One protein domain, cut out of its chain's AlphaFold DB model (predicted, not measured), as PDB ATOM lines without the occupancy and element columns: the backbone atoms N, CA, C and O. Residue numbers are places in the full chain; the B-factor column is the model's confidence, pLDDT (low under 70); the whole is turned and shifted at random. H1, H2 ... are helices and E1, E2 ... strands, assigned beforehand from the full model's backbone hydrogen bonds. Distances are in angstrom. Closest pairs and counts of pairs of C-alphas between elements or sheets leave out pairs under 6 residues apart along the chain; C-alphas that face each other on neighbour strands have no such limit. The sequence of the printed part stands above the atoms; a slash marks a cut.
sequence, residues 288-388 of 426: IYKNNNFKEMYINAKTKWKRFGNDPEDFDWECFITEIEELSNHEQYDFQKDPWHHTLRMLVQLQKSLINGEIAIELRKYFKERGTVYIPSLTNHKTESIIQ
ATOM      1  N   ILE A 288      16.022  -0.829   5.413       41.38
ATOM      2  CA  ILE A 288      15.764  -0.028   6.605       41.38
ATOM      3  C   ILE A 288      14.597  -0.703   7.322       41.38
ATOM      4  O   ILE A 288      13.508  -0.810   6.754       41.38
ATOM      5  N   TYR A 289      14.786  -1.132   8.574       45.38
ATOM      6  CA  TYR A 289      13.695  -1.644   9.410       45.38
ATOM      7  C   TYR A 289      12.763  -0.488   9.823       45.38
ATOM      8  O   TYR A 289      12.734  -0.034  10.965       45.38
ATOM      9  N   LYS A 290      12.005   0.048   8.864       46.66
ATOM     10  CA  LYS A 290      10.924   1.008   9.090       46.66
ATOM     11  C   LYS A 290       9.675   0.234   9.478       46.66
ATOM     12  O   LYS A 290       8.753   0.083   8.683       46.66
ATOM     13  N   ASN A 291       9.604  -0.229  10.724       55.41
ATOM     14  CA  ASN A 291       8.290  -0.508  11.292       55.41
ATOM     15  C   ASN A 291       7.652   0.839  11.679       55.41
ATOM     16  O   ASN A 291       7.668   1.234  12.847       55.41
ATOM     17  N   ASN A 292       7.163   1.585  10.672       61.81
ATOM     18  CA  ASN A 292       6.543   2.910  10.837       61.81
ATOM     19  C   ASN A 292       5.468   2.899  11.937       61.81
ATOM     20  O   ASN A 292       5.348   3.866  12.688       61.81
ATOM     21  N   ASN A 293       4.792   1.762  12.119       77.12
ATOM     22  CA  ASN A 293       3.745   1.591  13.114       77.12
ATOM     23  C   ASN A 293       4.230   1.821  14.554       77.12
ATOM     24  O   ASN A 293       3.507   2.419  15.344       77.12
ATOM     25  N   PHE A 294       5.450   1.408  14.929       86.31
ATOM     26  CA  PHE A 294       5.943   1.643  16.295       86.31
ATOM     27  C   PHE A 294       6.299   3.105  16.546       86.31
ATOM     28  O   PHE A 294       6.026   3.623  17.630       86.31
ATOM     29  N   LYS A 295       6.880   3.788  15.551       86.81
ATOM     30  CA  LYS A 295       7.177   5.225  15.645       86.81
ATOM     31  C   LYS A 295       5.884   6.035  15.758       86.81
ATOM     32  O   LYS A 295       5.794   6.907  16.617       86.81
ATOM     33  N   GLU A 296       4.873   5.701  14.960       86.31
ATOM     34  CA  GLU A 296       3.540   6.305  15.051       86.31
ATOM     35  C   GLU A 296       2.864   6.012  16.395       86.31
ATOM     36  O   GLU A 296       2.321   6.924  17.019       86.31
ATOM     37  N   MET A 297       2.958   4.773  16.889       89.50
ATOM     38  CA  MET A 297       2.414   4.393  18.194       89.50
ATOM     39  C   MET A 297       3.056   5.199  19.327       89.50
ATOM     40  O   MET A 297       2.335   5.705  20.187       89.50
ATOM     41  N   TYR A 298       4.380   5.390  19.296       91.38
ATOM     42  CA  TYR A 298       5.100   6.233  20.252       91.38
ATOM     43  C   TYR A 298       4.663   7.704  20.178       91.38
ATOM     44  O   TYR A 298       4.346   8.297  21.206       91.38
ATOM     45  N   ILE A 299       4.582   8.296  18.980       90.00
ATOM     46  CA  ILE A 299       4.144   9.695  18.800       90.00
ATOM     47  C   ILE A 299       2.710   9.891  19.314       90.00
ATOM     48  O   ILE A 299       2.402  10.884  19.983       90.00
ATOM     49  N   ASN A 300       1.828   8.935  19.027       90.56
ATOM     50  CA  ASN A 300       0.447   8.956  19.490       90.56
ATOM     51  C   ASN A 300       0.387   8.840  21.021       90.56
ATOM     52  O   ASN A 300      -0.243   9.669  21.677       90.56
ATOM     53  N   ALA A 301       1.116   7.886  21.603       92.50
ATOM     54  CA  ALA A 301       1.235   7.735  23.049       92.50
ATOM     55  C   ALA A 301       1.761   9.019  23.714       92.50
ATOM     56  O   ALA A 301       1.127   9.513  24.641       92.50
ATOM     57  N   LYS A 302       2.818   9.639  23.173       92.62
ATOM     58  CA  LYS A 302       3.401  10.895  23.676       92.62
ATOM     59  C   LYS A 302       2.415  12.063  23.652       92.62
ATOM     60  O   LYS A 302       2.334  12.856  24.588       92.62
ATOM     61  N   THR A 303       1.621  12.157  22.590       91.88
ATOM     62  CA  THR A 303       0.591  13.196  22.455       91.88
ATOM     63  C   THR A 303      -0.521  13.002  23.485       91.88
ATOM     64  O   THR A 303      -1.002  13.967  24.082       91.88
ATOM     65  N   LYS A 304      -0.921  11.750  23.732       90.94
ATOM     66  CA  LYS A 304      -1.927  11.425  24.747       90.94
ATOM     67  C   LYS A 304      -1.391  11.601  26.169       90.94
ATOM     68  O   LYS A 304      -2.120  12.129  26.998       90.94
ATOM     69  N   TRP A 305      -0.127  11.267  26.423       90.56
ATOM     70  CA  TRP A 305       0.568  11.528  27.687       90.56
ATOM     71  C   TRP A 305       0.474  13.009  28.067       90.56
ATOM     72  O   TRP A 305      -0.045  13.346  29.130       90.56
ATOM     73  N   LYS A 306       0.821  13.898  27.124       90.75
ATOM     74  CA  LYS A 306       0.655  15.352  27.279       90.75
ATOM     75  C   LYS A 306      -0.796  15.758  27.544       90.75
ATOM     76  O   LYS A 306      -1.063  16.615  28.382       90.75
ATOM     77  N   ARG A 307      -1.753  15.160  26.826       89.06
ATOM     78  CA  ARG A 307      -3.186  15.463  26.980       89.06
ATOM     79  C   ARG A 307      -3.710  15.140  28.383       89.06
ATOM     80  O   ARG A 307      -4.631  15.813  28.832       89.06
ATOM     81  N   PHE A 308      -3.138  14.147  29.059       87.25
ATOM     82  CA  PHE A 308      -3.502  13.792  30.433       87.25
ATOM     83  C   PHE A 308      -2.745  14.596  31.501       87.25
ATOM     84  O   PHE A 308      -2.832  14.268  32.677       87.25
ATOM     85  N   GLY A 309      -2.054  15.674  31.110       81.00
ATOM     86  CA  GLY A 309      -1.400  16.601  32.036       81.00
ATOM     87  C   GLY A 309       0.025  16.212  32.426       81.00
ATOM     88  O   GLY A 309       0.633  16.913  33.228       81.00
ATOM     89  N   ASN A 310       0.570  15.142  31.844       84.56
ATOM     90  CA  ASN A 310       1.948  14.740  32.090       84.56
ATOM     91  C   ASN A 310       2.922  15.514  31.185       84.56
ATOM     92  O   ASN A 310       2.571  15.935  30.077       84.56
ATOM     93  N   ASP A 311       4.166  15.682  31.633       81.88
ATOM     94  CA  ASP A 311       5.200  16.373  30.860       81.88
ATOM     95  C   ASP A 311       5.629  15.511  29.651       81.88
ATOM     96  O   ASP A 311       6.098  14.384  29.836       81.88
ATOM     97  N   PRO A 312       5.467  15.984  28.397       84.81
ATOM     98  CA  PRO A 312       5.912  15.243  27.218       84.81
ATOM     99  C   PRO A 312       7.427  15.028  27.176       84.81
ATOM    100  O   PRO A 312       7.870  14.108  26.490       84.81
ATOM    101  N   GLU A 313       8.227  15.841  27.861       82.06
ATOM    102  CA  GLU A 313       9.683  15.679  27.877       82.06
ATOM    103  C   GLU A 313      10.118  14.460  28.706       82.06
ATOM    104  O   GLU A 313      11.113  13.827  28.369       82.06
ATOM    105  N   ASP A 314       9.323  14.056  29.704       79.19
ATOM    106  CA  ASP A 314       9.551  12.820  30.473       79.19
ATOM    107  C   ASP A 314       9.209  11.552  29.681       79.19
ATOM    108  O   ASP A 314       9.578  10.442  30.063       79.19
ATOM    109  N   PHE A 315       8.469  11.704  28.581       87.50
ATOM    110  CA  PHE A 315       7.946  10.588  27.810       87.50
ATOM    111  C   PHE A 315       8.872  10.226  26.653       87.50
ATOM    112  O   PHE A 315       8.595  10.485  25.472       87.50
ATOM    113  N   ASP A 316      10.009   9.630  26.989       88.69
ATOM    114  CA  ASP A 316      10.910   9.026  26.017       88.69
ATOM    115  C   ASP A 316      10.520   7.570  25.688       88.69
ATOM    116  O   ASP A 316       9.472   7.056  26.092       88.69
ATOM    117  N   TRP A 317      11.335   6.911  24.870       88.38
ATOM    118  CA  TRP A 317      11.086   5.531  24.459       88.38
ATOM    119  C   TRP A 317      11.232   4.527  25.599       88.38
ATOM    120  O   TRP A 317      10.549   3.507  25.591       88.38
ATOM    121  N   GLU A 318      12.103   4.803  26.563       88.62
ATOM    122  CA  GLU A 318      12.331   3.929  27.704       88.62
ATOM    123  C   GLU A 318      11.142   4.011  28.672       88.62
ATOM    124  O   GLU A 318      10.636   2.972  29.102       88.62
ATOM    125  N   CYS A 319      10.618   5.223  28.907       87.75
ATOM    126  CA  CYS A 319       9.331   5.445  29.572       87.75
ATOM    127  C   CYS A 319       8.222   4.664  28.860       87.75
ATOM    128  O   CYS A 319       7.584   3.802  29.456       87.75
ATOM    129  N   PHE A 320       8.051   4.888  27.553       91.38
ATOM    130  CA  PHE A 320       6.988   4.262  26.769       91.38
ATOM    131  C   PHE A 320       7.003   2.730  26.831       91.38
ATOM    132  O   PHE A 320       5.955   2.105  26.990       91.38
ATOM    133  N   ILE A 321       8.179   2.113  26.701       90.00
ATOM    134  CA  ILE A 321       8.303   0.656  26.760       90.00
ATOM    135  C   ILE A 321       8.017   0.148  28.176       90.00
ATOM    136  O   ILE A 321       7.309  -0.846  28.315       90.00
ATOM    137  N   THR A 322       8.503   0.840  29.210       86.44
ATOM    138  CA  THR A 322       8.249   0.480  30.616       86.44
ATOM    139  C   THR A 322       6.757   0.535  30.945       86.44
ATOM    140  O   THR A 322       6.211  -0.421  31.488       86.44
ATOM    141  N   GLU A 323       6.065   1.592  30.520       90.44
ATOM    142  CA  GLU A 323       4.612   1.750  30.677       90.44
ATOM    143  C   GLU A 323       3.827   0.608  30.000       90.44
ATOM    144  O   GLU A 323       2.801   0.155  30.505       90.44
ATOM    145  N   ILE A 324       4.318   0.088  28.867       89.38
ATOM    146  CA  ILE A 324       3.725  -1.079  28.194       89.38
ATOM    147  C   ILE A 324       4.046  -2.385  28.934       89.38
ATOM    148  O   ILE A 324       3.157  -3.227  29.070       89.38
ATOM    149  N   GLU A 325       5.286  -2.568  29.398       87.69
ATOM    150  CA  GLU A 325       5.715  -3.738  30.184       87.69
ATOM    151  C   GLU A 325       4.905  -3.868  31.481       87.69
ATOM    152  O   GLU A 325       4.541  -4.974  31.883       87.69
ATOM    153  N   GLU A 326       4.573  -2.741  32.108       85.50
ATOM    154  CA  GLU A 326       3.842  -2.689  33.374       85.50
ATOM    155  C   GLU A 326       2.324  -2.557  33.189       85.50
ATOM    156  O   GLU A 326       1.567  -2.661  34.154       85.50
ATOM    157  N   LEU A 327       1.833  -2.436  31.954       86.06
ATOM    158  CA  LEU A 327       0.421  -2.203  31.648       86.06
ATOM    159  C   LEU A 327      -0.526  -3.265  32.236       86.06
ATOM    160  O   LEU A 327      -1.678  -2.970  32.565       86.06
ATOM    161  N   SER A 328      -0.087  -4.520  32.379       79.94
ATOM    162  CA  SER A 328      -0.885  -5.577  33.027       79.94
ATOM    163  C   SER A 328      -1.169  -5.311  34.506       79.94
ATOM    164  O   SER A 328      -2.071  -5.923  35.072       79.94
ATOM    165  N   ASN A 329      -0.416  -4.408  35.134       78.25
ATOM    166  CA  ASN A 329      -0.517  -4.093  36.554       78.25
ATOM    167  C   ASN A 329      -1.658  -3.119  36.872       78.25
ATOM    168  O   ASN A 329      -2.043  -2.999  38.038       78.25
ATOM    169  N   HIS A 330      -2.202  -2.448  35.862       78.81
ATOM    170  CA  HIS A 330      -3.263  -1.453  36.004       78.81
ATOM    171  C   HIS A 330      -4.639  -2.110  35.908       78.81
ATOM    172  O   HIS A 330      -4.812  -3.062  35.140       78.81
ATOM    173  N   GLU A 331      -5.612  -1.609  36.684       70.38
ATOM    174  CA  GLU A 331      -6.992  -2.112  36.649       70.38
ATOM    175  C   GLU A 331      -7.514  -2.130  35.206       70.38
ATOM    176  O   GLU A 331      -7.275  -1.226  34.397       70.38
ATOM    177  N   GLN A 332      -8.185  -3.222  34.847       66.69
ATOM    178  CA  GLN A 332      -8.690  -3.398  33.499       66.69
ATOM    179  C   GLN A 332      -9.919  -2.496  33.308       66.69
ATOM    180  O   GLN A 332     -10.896  -2.624  34.036       66.69
ATOM    181  N   TYR A 333      -9.875  -1.635  32.289       63.91
ATOM    182  CA  TYR A 333     -11.028  -0.889  31.761       63.91
ATOM    183  C   TYR A 333     -11.635   0.215  32.644       63.91
ATOM    184  O   TYR A 333     -12.803   0.545  32.463       63.91
ATOM    185  N   ASP A 334     -10.862   0.853  33.526       73.31
ATOM    186  CA  ASP A 334     -11.350   2.025  34.267       73.31
ATOM    187  C   ASP A 334     -10.736   3.334  33.745       73.31
ATOM    188  O   ASP A 334      -9.685   3.787  34.200       73.31
ATOM    189  N   PHE A 335     -11.405   3.954  32.768       79.94
ATOM    190  CA  PHE A 335     -10.997   5.264  32.246       79.94
ATOM    191  C   PHE A 335     -11.152   6.390  33.277       79.94
ATOM    192  O   PHE A 335     -10.469   7.400  33.161       79.94
ATOM    193  N   GLN A 336     -12.052   6.256  34.255       80.12
ATOM    194  CA  GLN A 336     -12.304   7.318  35.232       80.12
ATOM    195  C   GLN A 336     -11.200   7.374  36.286       80.12
ATOM    196  O   GLN A 336     -10.815   8.464  36.704       80.12
ATOM    197  N   LYS A 337     -10.669   6.215  36.688       82.50
ATOM    198  CA  LYS A 337      -9.551   6.132  37.634       82.50
ATOM    199  C   LYS A 337      -8.187   6.274  36.975       82.50
ATOM    200  O   LYS A 337      -7.308   6.903  37.555       82.50
ATOM    201  N   ASP A 338      -7.997   5.683  35.795       84.19
ATOM    202  CA  ASP A 338      -6.699   5.654  35.116       84.19
ATOM    203  C   ASP A 338      -6.835   5.933  33.604       84.19
ATOM    204  O   ASP A 338      -6.711   5.031  32.758       84.19
ATOM    205  N   PRO A 339      -7.109   7.202  33.232       85.75
ATOM    206  CA  PRO A 339      -7.330   7.590  31.841       85.75
ATOM    207  C   PRO A 339      -6.141   7.260  30.928       85.75
ATOM    208  O   PRO A 339      -6.334   6.906  29.757       85.75
ATOM    209  N   TRP A 340      -4.916   7.365  31.459       90.12
ATOM    210  CA  TRP A 340      -3.683   7.095  30.727       90.12
ATOM    211  C   TRP A 340      -3.538   5.609  30.401       90.12
ATOM    212  O   TRP A 340      -3.500   5.263  29.217       90.12
ATOM    213  N   HIS A 341      -3.528   4.718  31.399       89.25
ATOM    214  CA  HIS A 341      -3.299   3.293  31.149       89.25
ATOM    215  C   HIS A 341      -4.474   2.646  30.409       89.25
ATOM    216  O   HIS A 341      -4.260   1.755  29.580       89.25
ATOM    217  N   HIS A 342      -5.708   3.133  30.601       87.44
ATOM    218  CA  HIS A 342      -6.838   2.748  29.748       87.44
ATOM    219  C   HIS A 342      -6.533   3.042  28.271       87.44
ATOM    220  O   HIS A 342      -6.696   2.203  27.382       87.44
ATOM    221  N   THR A 343      -6.054   4.251  27.999       88.19
ATOM    222  CA  THR A 343      -5.769   4.724  26.648       88.19
ATOM    223  C   THR A 343      -4.554   4.037  26.026       88.19
ATOM    224  O   THR A 343      -4.594   3.687  24.842       88.19
ATOM    225  N   LEU A 344      -3.496   3.811  26.807       90.00
ATOM    226  CA  LEU A 344      -2.319   3.055  26.388       90.00
ATOM    227  C   LEU A 344      -2.705   1.616  26.030       90.00
ATOM    228  O   LEU A 344      -2.271   1.098  25.003       90.00
ATOM    229  N   ARG A 345      -3.615   0.999  26.794       88.75
ATOM    230  CA  ARG A 345      -4.142  -0.338  26.493       88.75
ATOM    231  C   ARG A 345      -4.868  -0.404  25.159       88.75
ATOM    232  O   ARG A 345      -4.644  -1.355  24.415       88.75
ATOM    233  N   MET A 346      -5.669   0.607  24.826       86.19
ATOM    234  CA  MET A 346      -6.313   0.684  23.510       86.19
ATOM    235  C   MET A 346      -5.284   0.799  22.377       86.19
ATOM    236  O   MET A 346      -5.430   0.125  21.361       86.19
ATOM    237  N   LEU A 347      -4.218   1.590  22.556       87.50
ATOM    238  CA  LEU A 347      -3.129   1.690  21.571       87.50
ATOM    239  C   LEU A 347      -2.411   0.345  21.379       87.50
ATOM    240  O   LEU A 347      -2.219  -0.096  20.249       87.50
ATOM    241  N   VAL A 348      -2.080  -0.341  22.476       87.69
ATOM    242  CA  VAL A 348      -1.433  -1.660  22.444       87.69
ATOM    243  C   VAL A 348      -2.343  -2.707  21.790       87.69
ATOM    244  O   VAL A 348      -1.873  -3.514  20.995       87.69
ATOM    245  N   GLN A 349      -3.650  -2.703  22.073       83.06
ATOM    246  CA  GLN A 349      -4.607  -3.640  21.468       83.06
ATOM    247  C   GLN A 349      -4.753  -3.454  19.957       83.06
ATOM    248  O   GLN A 349      -4.788  -4.451  19.239       83.06
ATOM    249  N   LEU A 350      -4.785  -2.207  19.473       80.69
ATOM    250  CA  LEU A 350      -4.804  -1.913  18.036       80.69
ATOM    251  C   LEU A 350      -3.572  -2.479  17.323       80.69
ATOM    252  O   LEU A 350      -3.671  -2.904  16.178       80.69
ATOM    253  N   GLN A 351      -2.435  -2.530  18.017       77.94
ATOM    254  CA  GLN A 351      -1.192  -3.048  17.463       77.94
ATOM    255  C   GLN A 351      -1.047  -4.571  17.605       77.94
ATOM    256  O   GLN A 351      -0.342  -5.193  16.811       77.94
ATOM    257  N   LYS A 352      -1.732  -5.200  18.574       74.75
ATOM    258  CA  LYS A 352      -1.684  -6.662  18.784       74.75
ATOM    259  C   LYS A 352      -2.197  -7.451  17.582       74.75
ATOM    260  O   LYS A 352      -1.724  -8.554  17.353       74.75
ATOM    261  N   SER A 353      -3.143  -6.907  16.821       67.75
ATOM    262  CA  SER A 353      -3.651  -7.557  15.606       67.75
ATOM    263  C   SER A 353      -2.637  -7.562  14.455       67.75
ATOM    264  O   SER A 353      -2.796  -8.333  13.514       67.75
ATOM    265  N   LEU A 354      -1.599  -6.725  14.531       67.56
ATOM    266  CA  LEU A 354      -0.594  -6.535  13.483       67.56
ATOM    267  C   LEU A 354       0.736  -7.239  13.789       67.56
ATOM    268  O   LEU A 354       1.625  -7.249  12.940       67.56
ATOM    269  N   ILE A 355       0.906  -7.795  14.995       68.81
ATOM    270  CA  ILE A 355       2.181  -8.342  15.474       68.81
ATOM    271  C   ILE A 355       1.966  -9.729  16.079       68.81
ATOM    272  O   ILE A 355       1.237  -9.891  17.054       68.81
ATOM    273  N   ASN A 356       2.683 -10.723  15.551       58.44
ATOM    274  CA  ASN A 356       2.767 -12.059  16.140       58.44
ATOM    275  C   ASN A 356       3.835 -12.078  17.247       58.44
ATOM    276  O   ASN A 356       4.954 -12.531  17.024       58.44
ATOM    277  N   GLY A 357       3.509 -11.556  18.431       67.38
ATOM    278  CA  GLY A 357       4.434 -11.542  19.569       67.38
ATOM    279  C   GLY A 357       4.003 -10.629  20.715       67.38
ATOM    280  O   GLY A 357       2.981  -9.943  20.655       67.38
ATOM    281  N   GLU A 358       4.795 -10.617  21.787       81.50
ATOM    282  CA  GLU A 358       4.615  -9.666  22.881       81.50
ATOM    283  C   GLU A 358       5.150  -8.290  22.461       81.50
ATOM    284  O   GLU A 358       6.342  -8.123  22.205       81.50
ATOM    285  N   ILE A 359       4.262  -7.292  22.388       85.38
ATOM    286  CA  ILE A 359       4.573  -5.952  21.860       85.38
ATOM    287  C   ILE A 359       5.774  -5.308  22.560       85.38
ATOM    288  O   ILE A 359       6.581  -4.671  21.890       85.38
ATOM    289  N   ALA A 360       5.920  -5.486  23.875       83.81
ATOM    290  CA  ALA A 360       7.059  -4.950  24.618       83.81
ATOM    291  C   ALA A 360       8.399  -5.525  24.126       83.81
ATOM    292  O   ALA A 360       9.362  -4.779  23.952       83.81
ATOM    293  N   ILE A 361       8.456  -6.829  23.835       84.38
ATOM    294  CA  ILE A 361       9.666  -7.498  23.334       84.38
ATOM    295  C   ILE A 361      10.031  -6.963  21.946       84.38
ATOM    296  O   ILE A 361      11.180  -6.586  21.707       84.38
ATOM    297  N   GLU A 362       9.050  -6.864  21.050       85.44
ATOM    298  CA  GLU A 362       9.265  -6.332  19.700       85.44
ATOM    299  C   GLU A 362       9.630  -4.840  19.713       85.44
ATOM    300  O   GLU A 362      10.485  -4.405  18.941       85.44
ATOM    301  N   LEU A 363       9.064  -4.052  20.634       87.94
ATOM    302  CA  LEU A 363       9.457  -2.658  20.848       87.94
ATOM    303  C   LEU A 363      10.889  -2.535  21.372       87.94
ATOM    304  O   LEU A 363      11.623  -1.677  20.892       87.94
ATOM    305  N   ARG A 364      11.314  -3.387  22.318       87.50
ATOM    306  CA  ARG A 364      12.706  -3.430  22.806       87.50
ATOM    307  C   ARG A 364      13.675  -3.762  21.676       87.50
ATOM    308  O   ARG A 364      14.741  -3.156  21.593       87.50
ATOM    309  N   LYS A 365      13.309  -4.712  20.811       85.44
ATOM    310  CA  LYS A 365      14.093  -5.081  19.628       85.44
ATOM    311  C   LYS A 365      14.185  -3.912  18.647       85.44
ATOM    312  O   LYS A 365      15.286  -3.472  18.332       85.44
ATOM    313  N   TYR A 366      13.044  -3.337  18.268       85.25
ATOM    314  CA  TYR A 366      12.985  -2.151  17.417       85.25
ATOM    315  C   TYR A 366      13.791  -0.987  18.001       85.25
ATOM    316  O   TYR A 366      14.533  -0.333  17.283       85.25
ATOM    317  N   PHE A 367      13.698  -0.731  19.302       84.25
ATOM    318  CA  PHE A 367      14.429   0.352  19.955       84.25
ATOM    319  C   PHE A 367      15.952   0.178  19.885       84.25
ATOM    320  O   PHE A 367      16.663   1.172  19.756       84.25
ATOM    321  N   LYS A 368      16.446  -1.067  19.925       82.62
ATOM    322  CA  LYS A 368      17.872  -1.385  19.741       82.62
ATOM    323  C   LYS A 368      18.316  -1.294  18.281       82.62
ATOM    324  O   LYS A 368      19.446  -0.901  18.021       82.62
ATOM    325  N   GLU A 369      17.451  -1.684  17.348       77.69
ATOM    326  CA  GLU A 369      17.779  -1.815  15.921       77.69
ATOM    327  C   GLU A 369      17.439  -0.557  15.099       77.69
ATOM    328  O   GLU A 369      17.941  -0.379  13.989       77.69
ATOM    329  N   ARG A 370      16.596   0.349  15.601       69.69
ATOM    330  CA  ARG A 370      16.202   1.564  14.871       69.69
ATOM    331  C   ARG A 370      17.433   2.406  14.514       69.69
ATOM    332  O   ARG A 370      18.279   2.678  15.360       69.69
ATOM    333  N   GLY A 371      17.518   2.821  13.252       59.44
ATOM    334  CA  GLY A 371      18.673   3.560  12.725       59.44
ATOM    335  C   GLY A 371      19.851   2.685  12.270       59.44
ATOM    336  O   GLY A 371      20.849   3.222  11.798       59.44
ATOM    337  N   THR A 372      19.759   1.350  12.349       56.12
ATOM    338  CA  THR A 372      20.730   0.470  11.672       56.12
ATOM    339  C   THR A 372      20.357   0.256  10.206       56.12
ATOM    340  O   THR A 372      19.197   0.010   9.867       56.12
ATOM    341  N   VAL A 373      21.356   0.366   9.325       49.00
ATOM    342  CA  VAL A 373      21.228   0.109   7.887       49.00
ATOM    343  C   VAL A 373      21.964  -1.188   7.574       49.00
ATOM    344  O   VAL A 373      23.173  -1.285   7.771       49.00
ATOM    345  N   TYR A 374      21.238  -2.190   7.078       51.78
ATOM    346  CA  TYR A 374      21.842  -3.422   6.580       51.78
ATOM    347  C   TYR A 374      22.145  -3.269   5.091       51.78
ATOM    348  O   TYR A 374      21.231  -3.096   4.283       51.78
ATOM    349  N   ILE A 375      23.426  -3.358   4.730       45.31
ATOM    350  CA  ILE A 375      23.866  -3.471   3.338       45.31
ATOM    351  C   ILE A 375      24.130  -4.959   3.079       45.31
ATOM    352  O   ILE A 375      25.043  -5.521   3.690       45.31
ATOM    353  N   PRO A 376      23.348  -5.637   2.223       38.75
ATOM    354  CA  PRO A 376      23.650  -7.010   1.850       38.75
ATOM    355  C   PRO A 376      24.985  -7.040   1.101       38.75
ATOM    356  O   PRO A 376      25.130  -6.402   0.058       38.75
ATOM    357  N   SER A 377      25.964  -7.777   1.621       38.69
ATOM    358  CA  SER A 377      27.214  -8.016   0.901       38.69
ATOM    359  C   SER A 377      26.925  -8.914  -0.304       38.69
ATOM    360  O   SER A 377      26.588 -10.092  -0.148       38.69
ATOM    361  N   LEU A 378      27.039  -8.370  -1.520       46.28
ATOM    362  CA  LEU A 378      27.224  -9.211  -2.694       46.28
ATOM    363  C   LEU A 378      28.614  -9.841  -2.562       46.28
ATOM    364  O   LEU A 378      29.615  -9.151  -2.714       46.28
ATOM    365  N   THR A 379      28.637 -11.156  -2.347       42.56
ATOM    366  CA  THR A 379      29.796 -12.067  -2.285       42.56
ATOM    367  C   THR A 379      30.411 -12.305  -0.895       42.56
ATOM    368  O   THR A 379      31.068 -11.454  -0.317       42.56
ATOM    369  N   ASN A 380      30.186 -13.529  -0.389       43.03
ATOM    370  CA  ASN A 380      30.962 -14.365   0.549       43.03
ATOM    371  C   ASN A 380      31.765 -13.766   1.721       43.03
ATOM    372  O   ASN A 380      32.542 -14.508   2.326       43.03
ATOM    373  N   HIS A 381      31.629 -12.500   2.100       45.41
ATOM    374  CA  HIS A 381      32.364 -11.919   3.227       45.41
ATOM    375  C   HIS A 381      31.406 -11.386   4.300       45.41
ATOM    376  O   HIS A 381      30.317 -10.893   4.009       45.41
ATOM    377  N   LYS A 382      31.831 -11.604   5.548       42.09
ATOM    378  CA  LYS A 382      31.111 -11.473   6.822       42.09
ATOM    379  C   LYS A 382      30.305 -10.169   6.914       42.09
ATOM    380  O   LYS A 382      30.841  -9.094   6.684       42.09
ATOM    381  N   THR A 383      29.026 -10.282   7.272       44.34
ATOM    382  CA  THR A 383      28.127  -9.142   7.494       44.34
ATOM    383  C   THR A 383      28.609  -8.317   8.689       44.34
ATOM    384  O   THR A 383      28.685  -8.842   9.801       44.34
ATOM    385  N   GLU A 384      28.899  -7.035   8.479       37.56
ATOM    386  CA  GLU A 384      29.191  -6.071   9.545       37.56
ATOM    387  C   GLU A 384      28.084  -5.011   9.599       37.56
ATOM    388  O   GLU A 384      27.655  -4.480   8.575       37.56
ATOM    389  N   SER A 385      27.574  -4.737  10.801       44.75
ATOM    390  CA  SER A 385      26.550  -3.718  11.040       44.75
ATOM    391  C   SER A 385      27.185  -2.331  11.103       44.75
ATOM    392  O   SER A 385      28.053  -2.101  11.946       44.75
ATOM    393  N   ILE A 386      26.709  -1.393  10.284       40.16
ATOM    394  CA  ILE A 386      27.095   0.020  10.364       40.16
ATOM    395  C   ILE A 386      25.916   0.800  10.958       40.16
ATOM    396  O   ILE A 386      24.799   0.766  10.437       40.16
ATOM    397  N   ILE A 387      26.153   1.482  12.080       42.97
ATOM    398  CA  ILE A 387      25.179   2.383  12.710       42.97
ATOM    399  C   ILE A 387      25.240   3.715  11.960       42.97
ATOM    400  O   ILE A 387      26.290   4.357  11.937       42.97
ATOM    401  N   GLN A 388      24.132   4.138  11.351       37.97
ATOM    402  CA  GLN A 388      24.028   5.453  10.721       37.97
ATOM    403  C   GLN A 388      23.153   6.344  11.608       37.97
ATOM    404  O   GLN A 388      21.964   6.089  11.789       37.97
TER     405      GLN A 388
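This is residues 288 to 388 of the 426 residues of an uncharacterized protein of Diversispora epigaea (UniProt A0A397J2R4). Two pairs of side-by-side helices, H1 with H3 and H2 with H4, are laid crosswise, one pair over the other, in a loosely joined body; beyond H4 the last stretch, with E1, makes an arm that folds back on itself, and its residues 377 to 382 stick out. The printed part has 101 residues with four named helices and one short strand, in the order H1, H2, H3, H4, E1, and is mostly helix. The whole is loose, with a radius of gyration of the C-alphas of 16.6 A. It spans 60 by 29 by 18 A, and the arm makes much of the length.

Find C-alpha 292 at (6.543, 2.910, 10.837); from there H1, residues 292 to 307, runs 22.6 A to C-alpha 307 at (-3.186, 15.463, 26.980). Next look at residues 317 to 325, which are H2, 12.1 A long. H3, residues 339 to 352, runs 20.1 A from Pro 339 to Lys 352. H4, residues 359 to 369, runs 15.1 A. E1, residues 372 to 374, is 6.5 A long and ends with C-alpha 374 at (21.842, -3.422, 6.580).

Begin at H1, which touches H3 at a shallow tilt of 10 degrees, opposite ways; their closest C-alphas, of Ala 301 and Leu 344, are 6.8 A apart. With residues 298 to 301 alone H1 only just touches H2, with 3 pairs of C-alphas within 8 A, the closest those of Tyr 298 and Phe 320 at 7.1 A; their lines are about perpendicular, at 89 degrees. H2 touches H4 at a shallow tilt of 23 degrees, opposite ways, and there the closest C-alphas, of Glu 325 and Ala 360, are 5.9 A apart. H3 only just touches H4, with residues 348 to 352 alone and 3 pairs of C-alphas within 8 A; the closest are those of Lys 352 and Ile 359, at 7.0 A, and the lines are about perpendicular, at 77 degrees. H2 and H3 are close but not clearly touching, with the C-alphas of Ile 324 and Leu 344 closest at 7.5 A. In H1, H2, H3 and H4 every O i to N i+4 pair is within hydrogen-bond range. E1 pairs with no named strand, but its residues 372 to 373 pair with residues 386 to 387, antiparallel. H4 and E1 meet only through their link, and E1 is apart from H1, H2 and H3.

The two C-alphas farthest apart, of Gln 336 and Thr 379, are 59.6 A from each other. The printed part has no cut. The link from H2 to H3, residues 326 to 338, is long, and that from H4 to E1 is tight. The mean pLDDT of the printed part is 74.9; look for values under 70 at residues 288 to 292, 332 to 333, 353 to 357 and 370 to 388.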